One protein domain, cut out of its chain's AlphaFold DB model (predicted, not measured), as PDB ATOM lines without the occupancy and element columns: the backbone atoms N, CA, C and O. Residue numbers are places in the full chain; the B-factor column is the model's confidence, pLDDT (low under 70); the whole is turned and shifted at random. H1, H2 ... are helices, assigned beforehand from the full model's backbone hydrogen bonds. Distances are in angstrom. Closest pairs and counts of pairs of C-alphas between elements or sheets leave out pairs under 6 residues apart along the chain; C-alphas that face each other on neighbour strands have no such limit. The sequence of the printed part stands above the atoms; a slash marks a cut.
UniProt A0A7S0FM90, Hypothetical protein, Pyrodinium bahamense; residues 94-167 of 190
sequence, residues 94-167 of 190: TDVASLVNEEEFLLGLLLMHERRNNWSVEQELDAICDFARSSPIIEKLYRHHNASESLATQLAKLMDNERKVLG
ATOM      1  N   THR A  94      99.874 131.520 180.930       55.00
ATOM      2  CA  THR A  94      99.442 132.750 181.619       55.00
ATOM      3  C   THR A  94      99.113 132.517 183.087       55.00
ATOM      4  O   THR A  94      99.407 133.370 183.919       55.00
ATOM      5  N   ASP A  95      98.567 131.349 183.405       59.50
ATOM      6  CA  ASP A  95      98.146 130.983 184.752       59.50
ATOM      7  C   ASP A  95      99.361 130.506 185.569       59.50
ATOM      8  O   ASP A  95      99.432 130.727 186.772       59.50
ATOM      9  N   VAL A  96     100.388 129.949 184.915       59.38
ATOM     10  CA  VAL A  96     101.657 129.576 185.572       59.38
ATOM     11  C   VAL A  96     102.353 130.800 186.178       59.38
ATOM     12  O   VAL A  96     102.864 130.724 187.291       59.38
ATOM     13  N   ALA A  97     102.346 131.947 185.491       60.38
ATOM     14  CA  ALA A  97     102.950 133.170 186.020       60.38
ATOM     15  C   ALA A  97     102.215 133.694 187.268       60.38
ATOM     16  O   ALA A  97     102.868 134.138 188.210       60.38
ATOM     17  N   SER A  98     100.877 133.621 187.310       68.31
ATOM     18  CA  SER A  98     100.125 133.986 188.518       68.31
ATOM     19  C   SER A  98     100.380 133.018 189.672       68.31
ATOM     20  O   SER A  98     100.531 133.474 190.798       68.31
ATOM     21  N   LEU A  99     100.518 131.718 189.396       66.88
ATOM     22  CA  LEU A  99     100.817 130.720 190.428       66.88
ATOM     23  C   LEU A  99     102.199 130.916 191.054       66.88
ATOM     24  O   LEU A  99     102.315 130.911 192.274       66.88
ATOM     25  N   VAL A 100     103.231 131.166 190.240       75.12
ATOM     26  CA  VAL A 100     104.581 131.460 190.752       75.12
ATOM     27  C   VAL A 100     104.566 132.708 191.635       75.12
ATOM     28  O   VAL A 100     105.191 132.716 192.694       75.12
ATOM     29  N   ASN A 101     103.808 133.740 191.245       82.62
ATOM     30  CA  ASN A 101     103.662 134.944 192.062       82.62
ATOM     31  C   ASN A 101     102.982 134.648 193.406       82.62
ATOM     32  O   ASN A 101     103.374 135.223 194.416       82.62
ATOM     33  N   GLU A 102     101.986 133.763 193.437       88.62
ATOM     34  CA  GLU A 102     101.295 133.376 194.672       88.62
ATOM     35  C   GLU A 102     102.175 132.524 195.597       88.62
ATOM     36  O   GLU A 102     102.197 132.759 196.806       88.62
ATOM     37  N   GLU A 103     102.943 131.582 195.048       93.44
ATOM     38  CA  GLU A 103     103.888 130.750 195.806       93.44
ATOM     39  C   GLU A 103     105.013 131.582 196.429       93.44
ATOM     40  O   GLU A 103     105.301 131.450 197.622       93.44
ATOM     41  N   GLU A 104     105.630 132.473 195.644       93.31
ATOM     42  CA  GLU A 104     106.674 133.380 196.131       93.31
ATOM     43  C   GLU A 104     106.115 134.400 197.133       93.31
ATOM     44  O   GLU A 104     106.768 134.707 198.134       93.31
ATOM     45  N   PHE A 105     104.885 134.883 196.916       94.88
ATOM     46  CA  PHE A 105     104.192 135.756 197.861       94.88
ATOM     47  C   PHE A 105     103.950 135.058 199.203       94.88
ATOM     48  O   PHE A 105     104.301 135.612 200.248       94.88
ATOM     49  N   LEU A 106     103.405 133.836 199.192       96.12
ATOM     50  CA  LEU A 106     103.180 133.057 200.409       96.12
ATOM     51  C   LEU A 106     104.500 132.762 201.129       96.12
ATOM     52  O   LEU A 106     104.574 132.903 202.349       96.12
ATOM     53  N   LEU A 107     105.556 132.402 200.396       96.94
ATOM     54  CA  LEU A 107     106.876 132.180 200.985       96.94
ATOM     55  C   LEU A 107     107.402 133.439 201.691       96.94
ATOM     56  O   LEU A 107     107.886 133.356 202.822       96.94
ATOM     57  N   GLY A 108     107.284 134.607 201.053       96.12
ATOM     58  CA  GLY A 108     107.658 135.887 201.654       96.12
ATOM     59  C   GLY A 108     106.841 136.215 202.907       96.12
ATOM     60  O   GLY A 108     107.404 136.666 203.908       96.12
ATOM     61  N   LEU A 109     105.534 135.938 202.876       96.12
ATOM     62  CA  LEU A 109     104.631 136.114 204.012       96.12
ATOM     63  C   LEU A 109     105.059 135.245 205.205       96.12
ATOM     64  O   LEU A 109     105.232 135.771 206.306       96.12
ATOM     65  N   LEU A 110     105.309 133.952 204.976       96.75
ATOM     66  CA  LEU A 110     105.760 133.019 206.014       96.75
ATOM     67  C   LEU A 110     107.116 133.440 206.599       96.75
ATOM     68  O   LEU A 110     107.247 133.537 207.814       96.75
ATOM     69  N   LEU A 111     108.103 133.786 205.763       97.19
ATOM     70  CA  LEU A 111     109.419 134.246 206.235       97.19
ATOM     71  C   LEU A 111     109.332 135.519 207.086       97.19
ATOM     72  O   LEU A 111     110.065 135.669 208.066       97.19
ATOM     73  N   MET A 112     108.463 136.462 206.714       95.25
ATOM     74  CA  MET A 112     108.276 137.697 207.473       95.25
ATOM     75  C   MET A 112     107.717 137.411 208.871       95.25
ATOM     76  O   MET A 112     108.210 137.979 209.849       95.25
ATOM     77  N   HIS A 113     106.706 136.548 208.963       95.69
ATOM     78  CA  HIS A 113     106.044 136.216 210.222       95.69
ATOM     79  C   HIS A 113     106.876 135.273 211.102       95.69
ATOM     80  O   HIS A 113     106.944 135.494 212.312       95.69
ATOM     81  N   GLU A 114     107.626 134.341 210.507       95.31
ATOM     82  CA  GLU A 114     108.603 133.496 211.207       95.31
ATOM     83  C   GLU A 114     109.696 134.358 211.864       95.31
ATOM     84  O   GLU A 114     109.982 134.222 213.053       95.31
ATOM     85  N   ARG A 115     110.273 135.327 211.132       95.38
ATOM     86  CA  ARG A 115     111.316 136.219 211.680       95.38
ATOM     87  C   ARG A 115     110.804 137.169 212.758       95.38
ATOM     88  O   ARG A 115     111.570 137.546 213.642       95.38
ATOM     89  N   ARG A 116     109.545 137.599 212.657       94.75
ATOM     90  CA  ARG A 116     108.893 138.445 213.668       94.75
ATOM     91  C   ARG A 116     108.372 137.634 214.852       94.75
ATOM     92  O   ARG A 116     108.061 138.239 215.873       94.75
ATOM     93  N   ASN A 117     108.292 136.307 214.718       94.44
ATOM     94  CA  ASN A 117     107.741 135.379 215.702       94.44
ATOM     95  C   ASN A 117     106.382 135.851 216.248       94.44
ATOM     96  O   ASN A 117     106.133 135.821 217.452       94.44
ATOM     97  N   ASN A 118     105.538 136.376 215.356       93.50
ATOM     98  CA  ASN A 118     104.246 136.971 215.698       93.50
ATOM     99  C   ASN A 118     103.054 136.172 215.161       93.50
ATOM    100  O   ASN A 118     101.917 136.582 215.381       93.50
ATOM    101  N   TRP A 119     103.312 135.070 214.455       94.12
ATOM    102  CA  TRP A 119     102.309 134.074 214.103       94.12
ATOM    103  C   TRP A 119     102.567 132.778 214.852       94.12
ATOM    104  O   TRP A 119     103.712 132.368 215.041       94.12
ATOM    105  N   SER A 120     101.489 132.124 215.264       94.25
ATOM    106  CA  SER A 120     101.555 130.727 215.664       94.25
ATOM    107  C   SER A 120     101.546 129.818 214.431       94.25
ATOM    108  O   SER A 120     101.087 130.204 213.352       94.25
ATOM    109  N   VAL A 121     102.007 128.574 214.596       92.69
ATOM    110  CA  VAL A 121     102.018 127.556 213.523       92.69
ATOM    111  C   VAL A 121     100.618 127.366 212.927       92.69
ATOM    112  O   VAL A 121     100.443 127.073 211.749       92.69
ATOM    113  N   GLU A 122      99.589 127.578 213.737       90.81
ATOM    114  CA  GLU A 122      98.193 127.601 213.328       90.81
ATOM    115  C   GLU A 122      97.849 128.644 212.285       90.81
ATOM    116  O   GLU A 122      97.175 128.326 211.309       90.81
ATOM    117  N   GLN A 123      98.290 129.874 212.518       92.00
ATOM    118  CA  GLN A 123      98.026 130.998 211.633       92.00
ATOM    119  C   GLN A 123      98.796 130.821 210.322       92.00
ATOM    120  O   GLN A 123      98.257 131.098 209.254       92.00
ATOM    121  N   GLU A 124     100.010 130.265 210.391       94.81
ATOM    122  CA  GLU A 124     100.765 129.856 209.205       94.81
ATOM    123  C   GLU A 124     100.015 128.788 208.391       94.81
ATOM    124  O   GLU A 124      99.895 128.912 207.174       94.81
ATOM    125  N   LEU A 125      99.464 127.757 209.044       93.94
ATOM    126  CA  LEU A 125      98.688 126.707 208.372       93.94
ATOM    127  C   LEU A 125      97.361 127.208 207.795       93.94
ATOM    128  O   LEU A 125      96.941 126.713 206.747       93.94
ATOM    129  N   ASP A 126      96.704 128.161 208.454       89.56
ATOM    130  CA  ASP A 126      95.488 128.795 207.940       89.56
ATOM    131  C   ASP A 126      95.804 129.613 206.683       89.56
ATOM    132  O   ASP A 126      95.143 129.422 205.661       89.56
ATOM    133  N   ALA A 127      96.882 130.407 206.703       93.56
ATOM    134  CA  ALA A 127      97.360 131.105 205.514       93.56
ATOM    135  C   ALA A 127      97.665 130.116 204.379       93.56
ATOM    136  O   ALA A 127      97.170 130.279 203.270       93.56
ATOM    137  N   ILE A 128      98.401 129.034 204.649       95.12
ATOM    138  CA  ILE A 128      98.668 127.986 203.649       95.12
ATOM    139  C   ILE A 128      97.361 127.391 203.100       95.12
ATOM    140  O   ILE A 128      97.285 127.113 201.905       95.12
ATOM    141  N   CYS A 129      96.327 127.207 203.928       93.50
ATOM    142  CA  CYS A 129      95.052 126.650 203.472       93.50
ATOM    143  C   CYS A 129      94.340 127.553 202.452       93.50
ATOM    144  O   CYS A 129      93.753 127.040 201.496       93.50
ATOM    145  N   ASP A 130      94.428 128.876 202.618       89.69
ATOM    146  CA  ASP A 130      93.837 129.846 201.688       89.69
ATOM    147  C   ASP A 130      94.475 129.764 200.293       89.69
ATOM    148  O   ASP A 130      93.772 129.847 199.281       89.69
ATOM    149  N   PHE A 131      95.785 129.506 200.231       92.12
ATOM    150  CA  PHE A 131      96.539 129.362 198.979       92.12
ATOM    151  C   PHE A 131      96.603 127.917 198.450       92.12
ATOM    152  O   PHE A 131      96.934 127.694 197.288       92.12
ATOM    153  N   ALA A 132      96.244 126.907 199.249       91.75
ATOM    154  CA  ALA A 132      96.333 125.498 198.848       91.75
ATOM    155  C   ALA A 132      95.468 125.153 197.623       91.75
ATOM    156  O   ALA A 132      95.702 124.149 196.963       91.75
ATOM    157  N   ARG A 133      94.453 125.964 197.307       85.69
ATOM    158  CA  ARG A 133      93.587 125.741 196.139       85.69
ATOM    159  C   ARG A 133      94.199 126.183 194.819       85.69
ATOM    160  O   ARG A 133      93.720 125.735 193.779       85.69
ATOM    161  N   SER A 134      95.152 127.107 194.852       86.56
ATOM    162  CA  SER A 134      95.723 127.665 193.635       86.56
ATOM    163  C   SER A 134      96.955 126.889 193.195       86.56
ATOM    164  O   SER A 134      97.062 126.570 192.014       86.56
ATOM    165  N   SER A 135      97.827 126.490 194.125       90.69
ATOM    166  CA  SER A 135      99.056 125.762 193.798       90.69
ATOM    167  C   SER A 135      99.078 124.322 194.336       90.69
ATOM    168  O   SER A 135      98.895 124.104 195.541       90.69
ATOM    169  N   PRO A 136      99.426 123.329 193.487       91.62
ATOM    170  CA  PRO A 136      99.609 121.947 193.923       91.62
ATOM    171  C   PRO A 136     100.807 121.779 194.875       91.62
ATOM    172  O   PRO A 136     100.826 120.855 195.691       91.62
ATOM    173  N   ILE A 137     101.811 122.664 194.817       94.38
ATOM    174  CA  ILE A 137     102.937 122.655 195.758       94.38
ATOM    175  C   ILE A 137     102.470 123.059 197.154       94.38
ATOM    176  O   ILE A 137     102.824 122.402 198.138       94.38
ATOM    177  N   ILE A 138     101.665 124.119 197.238       94.94
ATOM    178  CA  ILE A 138     101.129 124.621 198.506       94.94
ATOM    179  C   ILE A 138     100.178 123.584 199.113       94.94
ATOM    180  O   ILE A 138     100.250 123.300 200.309       94.94
ATOM    181  N   GLU A 139      99.357 122.929 198.290       93.38
ATOM    182  CA  GLU A 139      98.533 121.803 198.730       93.38
ATOM    183  C   GLU A 139      99.376 120.655 199.309       93.38
ATOM    184  O   GLU A 139      99.082 120.123 200.387       93.38
ATOM    185  N   LYS A 140     100.452 120.275 198.612       94.31
ATOM    186  CA  LYS A 140     101.364 119.222 199.064       94.31
ATOM    187  C   LYS A 140     102.014 119.578 200.399       94.31
ATOM    188  O   LYS A 140     102.107 118.709 201.269       94.31
ATOM    189  N   LEU A 141     102.420 120.837 200.577       96.12
ATOM    190  CA  LEU A 141     102.918 121.349 201.851       96.12
ATOM    191  C   LEU A 141     101.850 121.217 202.941       96.12
ATOM    192  O   LEU A 141     102.121 120.632 203.985       96.12
ATOM    193  N   TYR A 142     100.624 121.675 202.690       95.12
ATOM    194  CA  TYR A 142      99.537 121.618 203.669       95.12
ATOM    195  C   TYR A 142      99.304 120.196 204.205       95.12
ATOM    196  O   TYR A 142      99.182 119.990 205.412       95.12
ATOM    197  N   ARG A 143      99.298 119.192 203.322       92.31
ATOM    198  CA  ARG A 143      99.032 117.789 203.687       92.31
ATOM    199  C   ARG A 143     100.200 117.071 204.345       92.31
ATOM    200  O   ARG A 143      99.975 116.181 205.165       92.31
ATOM    201  N   HIS A 144     101.420 117.390 203.925       95.31
ATOM    202  CA  HIS A 144     102.611 116.598 204.231       95.31
ATOM    203  C   HIS A 144     103.702 117.398 204.945       95.31
ATOM    204  O   HIS A 144     104.857 116.970 204.956       95.31
ATOM    205  N   HIS A 145     103.357 118.541 205.538       96.00
ATOM    206  CA  HIS A 145     104.305 119.317 206.324       96.00
ATOM    207  C   HIS A 145     104.814 118.520 207.529       96.00
ATOM    208  O   HIS A 145     104.104 117.746 208.174       96.00
ATOM    209  N   ASN A 146     106.079 118.747 207.844       95.88
ATOM    210  CA  ASN A 146     106.744 118.258 209.032       95.88
ATOM    211  C   ASN A 146     106.716 119.346 210.110       95.88
ATOM    212  O   ASN A 146     107.198 120.447 209.876       95.88
ATOM    213  N   ALA A 147     106.211 119.038 211.304       94.62
ATOM    214  CA  ALA A 147     106.183 119.992 212.417       94.62
ATOM    215  C   ALA A 147     107.581 120.341 212.973       94.62
ATOM    216  O   ALA A 147     107.720 121.303 213.721       94.62
ATOM    217  N   SER A 148     108.616 119.566 212.632       96.56
ATOM    218  CA  SER A 148     109.990 119.780 213.110       96.56
ATOM    219  C   SER A 148     110.791 120.800 212.291       96.56
ATOM    220  O   SER A 148     111.930 121.093 212.646       96.56
ATOM    221  N   GLU A 149     110.256 121.295 211.175       96.25
ATOM    222  CA  GLU A 149     110.926 122.252 210.287       96.25
ATOM    223  C   GLU A 149     109.991 123.428 209.982       96.25
ATOM    224  O   GLU A 149     108.774 123.247 209.955       96.25
ATOM    225  N   SER A 150     110.527 124.625 209.720       97.38
ATOM    226  CA  SER A 150     109.674 125.774 209.399       97.38
ATOM    227  C   SER A 150     108.909 125.568 208.090       97.38
ATOM    228  O   SER A 150     109.431 125.004 207.120       97.38
ATOM    229  N   LEU A 151     107.649 126.009 208.062       97.50
ATOM    230  CA  LEU A 151     106.778 125.858 206.895       97.50
ATOM    231  C   LEU A 151     107.332 126.620 205.683       97.50
ATOM    232  O   LEU A 151     107.288 126.102 204.567       97.50
ATOM    233  N   ALA A 152     107.951 127.785 205.909       97.44
ATOM    234  CA  ALA A 152     108.652 128.548 204.878       97.44
ATOM    235  C   ALA A 152     109.794 127.743 204.236       97.44
ATOM    236  O   ALA A 152     109.896 127.654 203.011       97.44
ATOM    237  N   THR A 153     110.637 127.103 205.055       97.81
ATOM    238  CA  THR A 153     111.767 126.299 204.565       97.81
ATOM    239  C   THR A 153     111.288 125.100 203.750       97.81
ATOM    240  O   THR A 153     111.854 124.780 202.700       97.81
ATOM    241  N   GLN A 154     110.226 124.438 204.205       97.88
ATOM    242  CA  GLN A 154     109.624 123.318 203.486       97.88
ATOM    243  C   GLN A 154     109.016 123.751 202.148       97.88
ATOM    244  O   GLN A 154     109.225 123.063 201.145       97.88
ATOM    245  N   LEU A 155     108.327 124.899 202.108       97.19
ATOM    246  CA  LEU A 155     107.791 125.475 200.874       97.19
ATOM    247  C   LEU A 155     108.909 125.777 199.869       97.19
ATOM    248  O   LEU A 155     108.851 125.313 198.731       97.19
ATOM    249  N   ALA A 156     109.969 126.461 200.307       97.00
ATOM    250  CA  ALA A 156     111.118 126.784 199.463       97.00
ATOM    251  C   ALA A 156     111.770 125.524 198.867       97.00
ATOM    252  O   ALA A 156     112.042 125.468 197.669       97.00
ATOM    253  N   LYS A 157     111.944 124.462 199.670       97.12
ATOM    254  CA  LYS A 157     112.454 123.168 199.179       97.12
ATOM    255  C   LYS A 157     111.550 122.550 198.115       97.12
ATOM    256  O   LYS A 157     112.061 121.939 197.175       97.12
ATOM    257  N   LEU A 158     110.227 122.645 198.267       95.75
ATOM    258  CA  LEU A 158     109.290 122.126 197.269       95.75
ATOM    259  C   LEU A 158     109.381 122.913 195.956       95.75
ATOM    260  O   LEU A 158     109.491 122.283 194.905       95.75
ATOM    261  N   MET A 159     109.437 124.247 196.021       94.19
ATOM    262  CA  MET A 159     109.617 125.118 194.852       94.19
ATOM    263  C   MET A 159     110.946 124.838 194.132       94.19
ATOM    264  O   MET A 159     110.980 124.660 192.914       94.19
ATOM    265  N   ASP A 160     112.049 124.705 194.875       94.31
ATOM    266  CA  ASP A 160     113.358 124.348 194.314       94.31
ATOM    267  C   ASP A 160     113.343 122.974 193.633       94.31
ATOM    268  O   ASP A 160     113.991 122.765 192.604       94.31
ATOM    269  N   ASN A 161     112.621 122.008 194.207       93.19
ATOM    270  CA  ASN A 161     112.496 120.675 193.630       93.19
ATOM    271  C   ASN A 161     111.679 120.683 192.336       93.19
ATOM    272  O   ASN A 161     112.053 119.984 191.397       93.19
ATOM    273  N   GLU A 162     110.621 121.488 192.249       88.38
ATOM    274  CA  GLU A 162     109.857 121.639 191.010       88.38
ATOM    275  C   GLU A 162     110.689 122.311 189.909       88.38
ATOM    276  O   GLU A 162     110.754 121.806 188.787       88.38
ATOM    277  N   ARG A 163     111.435 123.373 190.237       85.50
ATOM    278  CA  ARG A 163     112.321 124.058 189.277       85.50
ATOM    279  C   ARG A 163     113.400 123.139 188.702       85.50
ATOM    280  O   ARG A 163     113.777 123.282 187.540       85.50
ATOM    281  N   LYS A 164     113.879 122.162 189.479       86.50
ATOM    282  CA  LYS A 164     114.806 121.128 188.979       86.50
ATOM    283  C   LYS A 164     114.155 120.216 187.938       86.50
ATOM    284  O   LYS A 164     114.851 119.756 187.036       86.50
ATOM    285  N   VAL A 165     112.852 119.951 188.058       83.81
ATOM    286  CA  VAL A 165     112.094 119.099 187.126       83.81
ATOM    287  C   VAL A 165     111.718 119.860 185.855       83.81
ATOM    288  O   VAL A 165     111.821 119.299 184.767       83.81
ATOM    289  N   LEU A 166     111.336 121.136 185.971       74.81
ATOM    290  CA  LEU A 166     110.873 121.950 184.839       74.81
ATOM    291  C   LEU A 166     111.974 122.304 183.822       74.81
ATOM    292  O   LEU A 166     111.682 122.780 182.727       74.81
ATOM    293  N   GLY A 167     113.234 121.994 184.132       65.94
ATOM    294  CA  GLY A 167     114.379 122.284 183.282       65.94
ATOM    295  C   GLY A 167     114.691 123.784 183.241       65.94
ATOM    296  O   GLY A 167     113.814 124.623 183.444       65.94
TER     297      GLY A 167
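What this domain is: This is residues 94 to 167 of the 190 residues of the protein "Hypothetical protein" of Pyrodinium bahamense (UniProt A0A7S0FM90). Four helices form a small, loosely aligned bundle, set round a four-cornered ring in chain order, each running opposite to the one before, with H4 closing the ring back onto H1. The longest, H1, and H4 run along the long axis, while the shorter H2 and H3 make the other two corners and H3 crosses H4 steeply. The printed part has 74 residues with four named helices, H1 to H4, and no named strand, and its class is all helix. It is compact, with a radius of gyration of the C-alphas of 11.9 A, and elongated, spanning 35 by 22 by 21 A.

How they stand to each other: H1, residues 94 to 116, and H2, residues 121 to 131, form a helical hairpin at a shallow tilt of 12 degrees; H1 touches H2 with residues 102 to 110 alone, and the closest C-alphas, of Leu 110 and Glu 124, are 6.7 A apart. H2 and H3, residues 136 to 144, form a second helical hairpin, at a shallow tilt of 32 degrees, only just short of steep; their closest C-alphas, of Ile 128 and Tyr 142, are 6.4 A apart. H3 touches H4, residues 151 to 166, opposite ways at a steep tilt of 46 degrees, with the C-alphas of Leu 141 and Leu 155 closest at 6.5 A. Residues 151 to 156 of H4 alone touch residues 107 to 111 of H1, opposite ways at a shallow tilt of 29 degrees, the C-alphas of Leu 110 and Ala 152 closest at 5.4 A. H1 and H3 are close but not clearly touching, with the closest C-alphas, of Glu 103 and Ile 138, 7.2 A apart. In H2, H3 and H4 every O i to N i+4 pair is within hydrogen-bond range, and in H1 18 of 19 are.

Where its parts are: H1 begins at C-alpha 94, (99.442, 132.750, 181.619), and measures 33.9 A from first to last C-alpha. H2 measures 15.6 A, H3 12.0 A and H4 22.8 A. H4 ends at C-alpha 166, (110.873, 121.950, 184.839).

The domain as a whole: The C-alphas farthest apart, of Asn 118 and Gly 167, are 37.0 A apart. The printed part has no cut and no long link. Mean pLDDT of the printed part is 90.1; residues 94 to 99 and residue 167 are under 70.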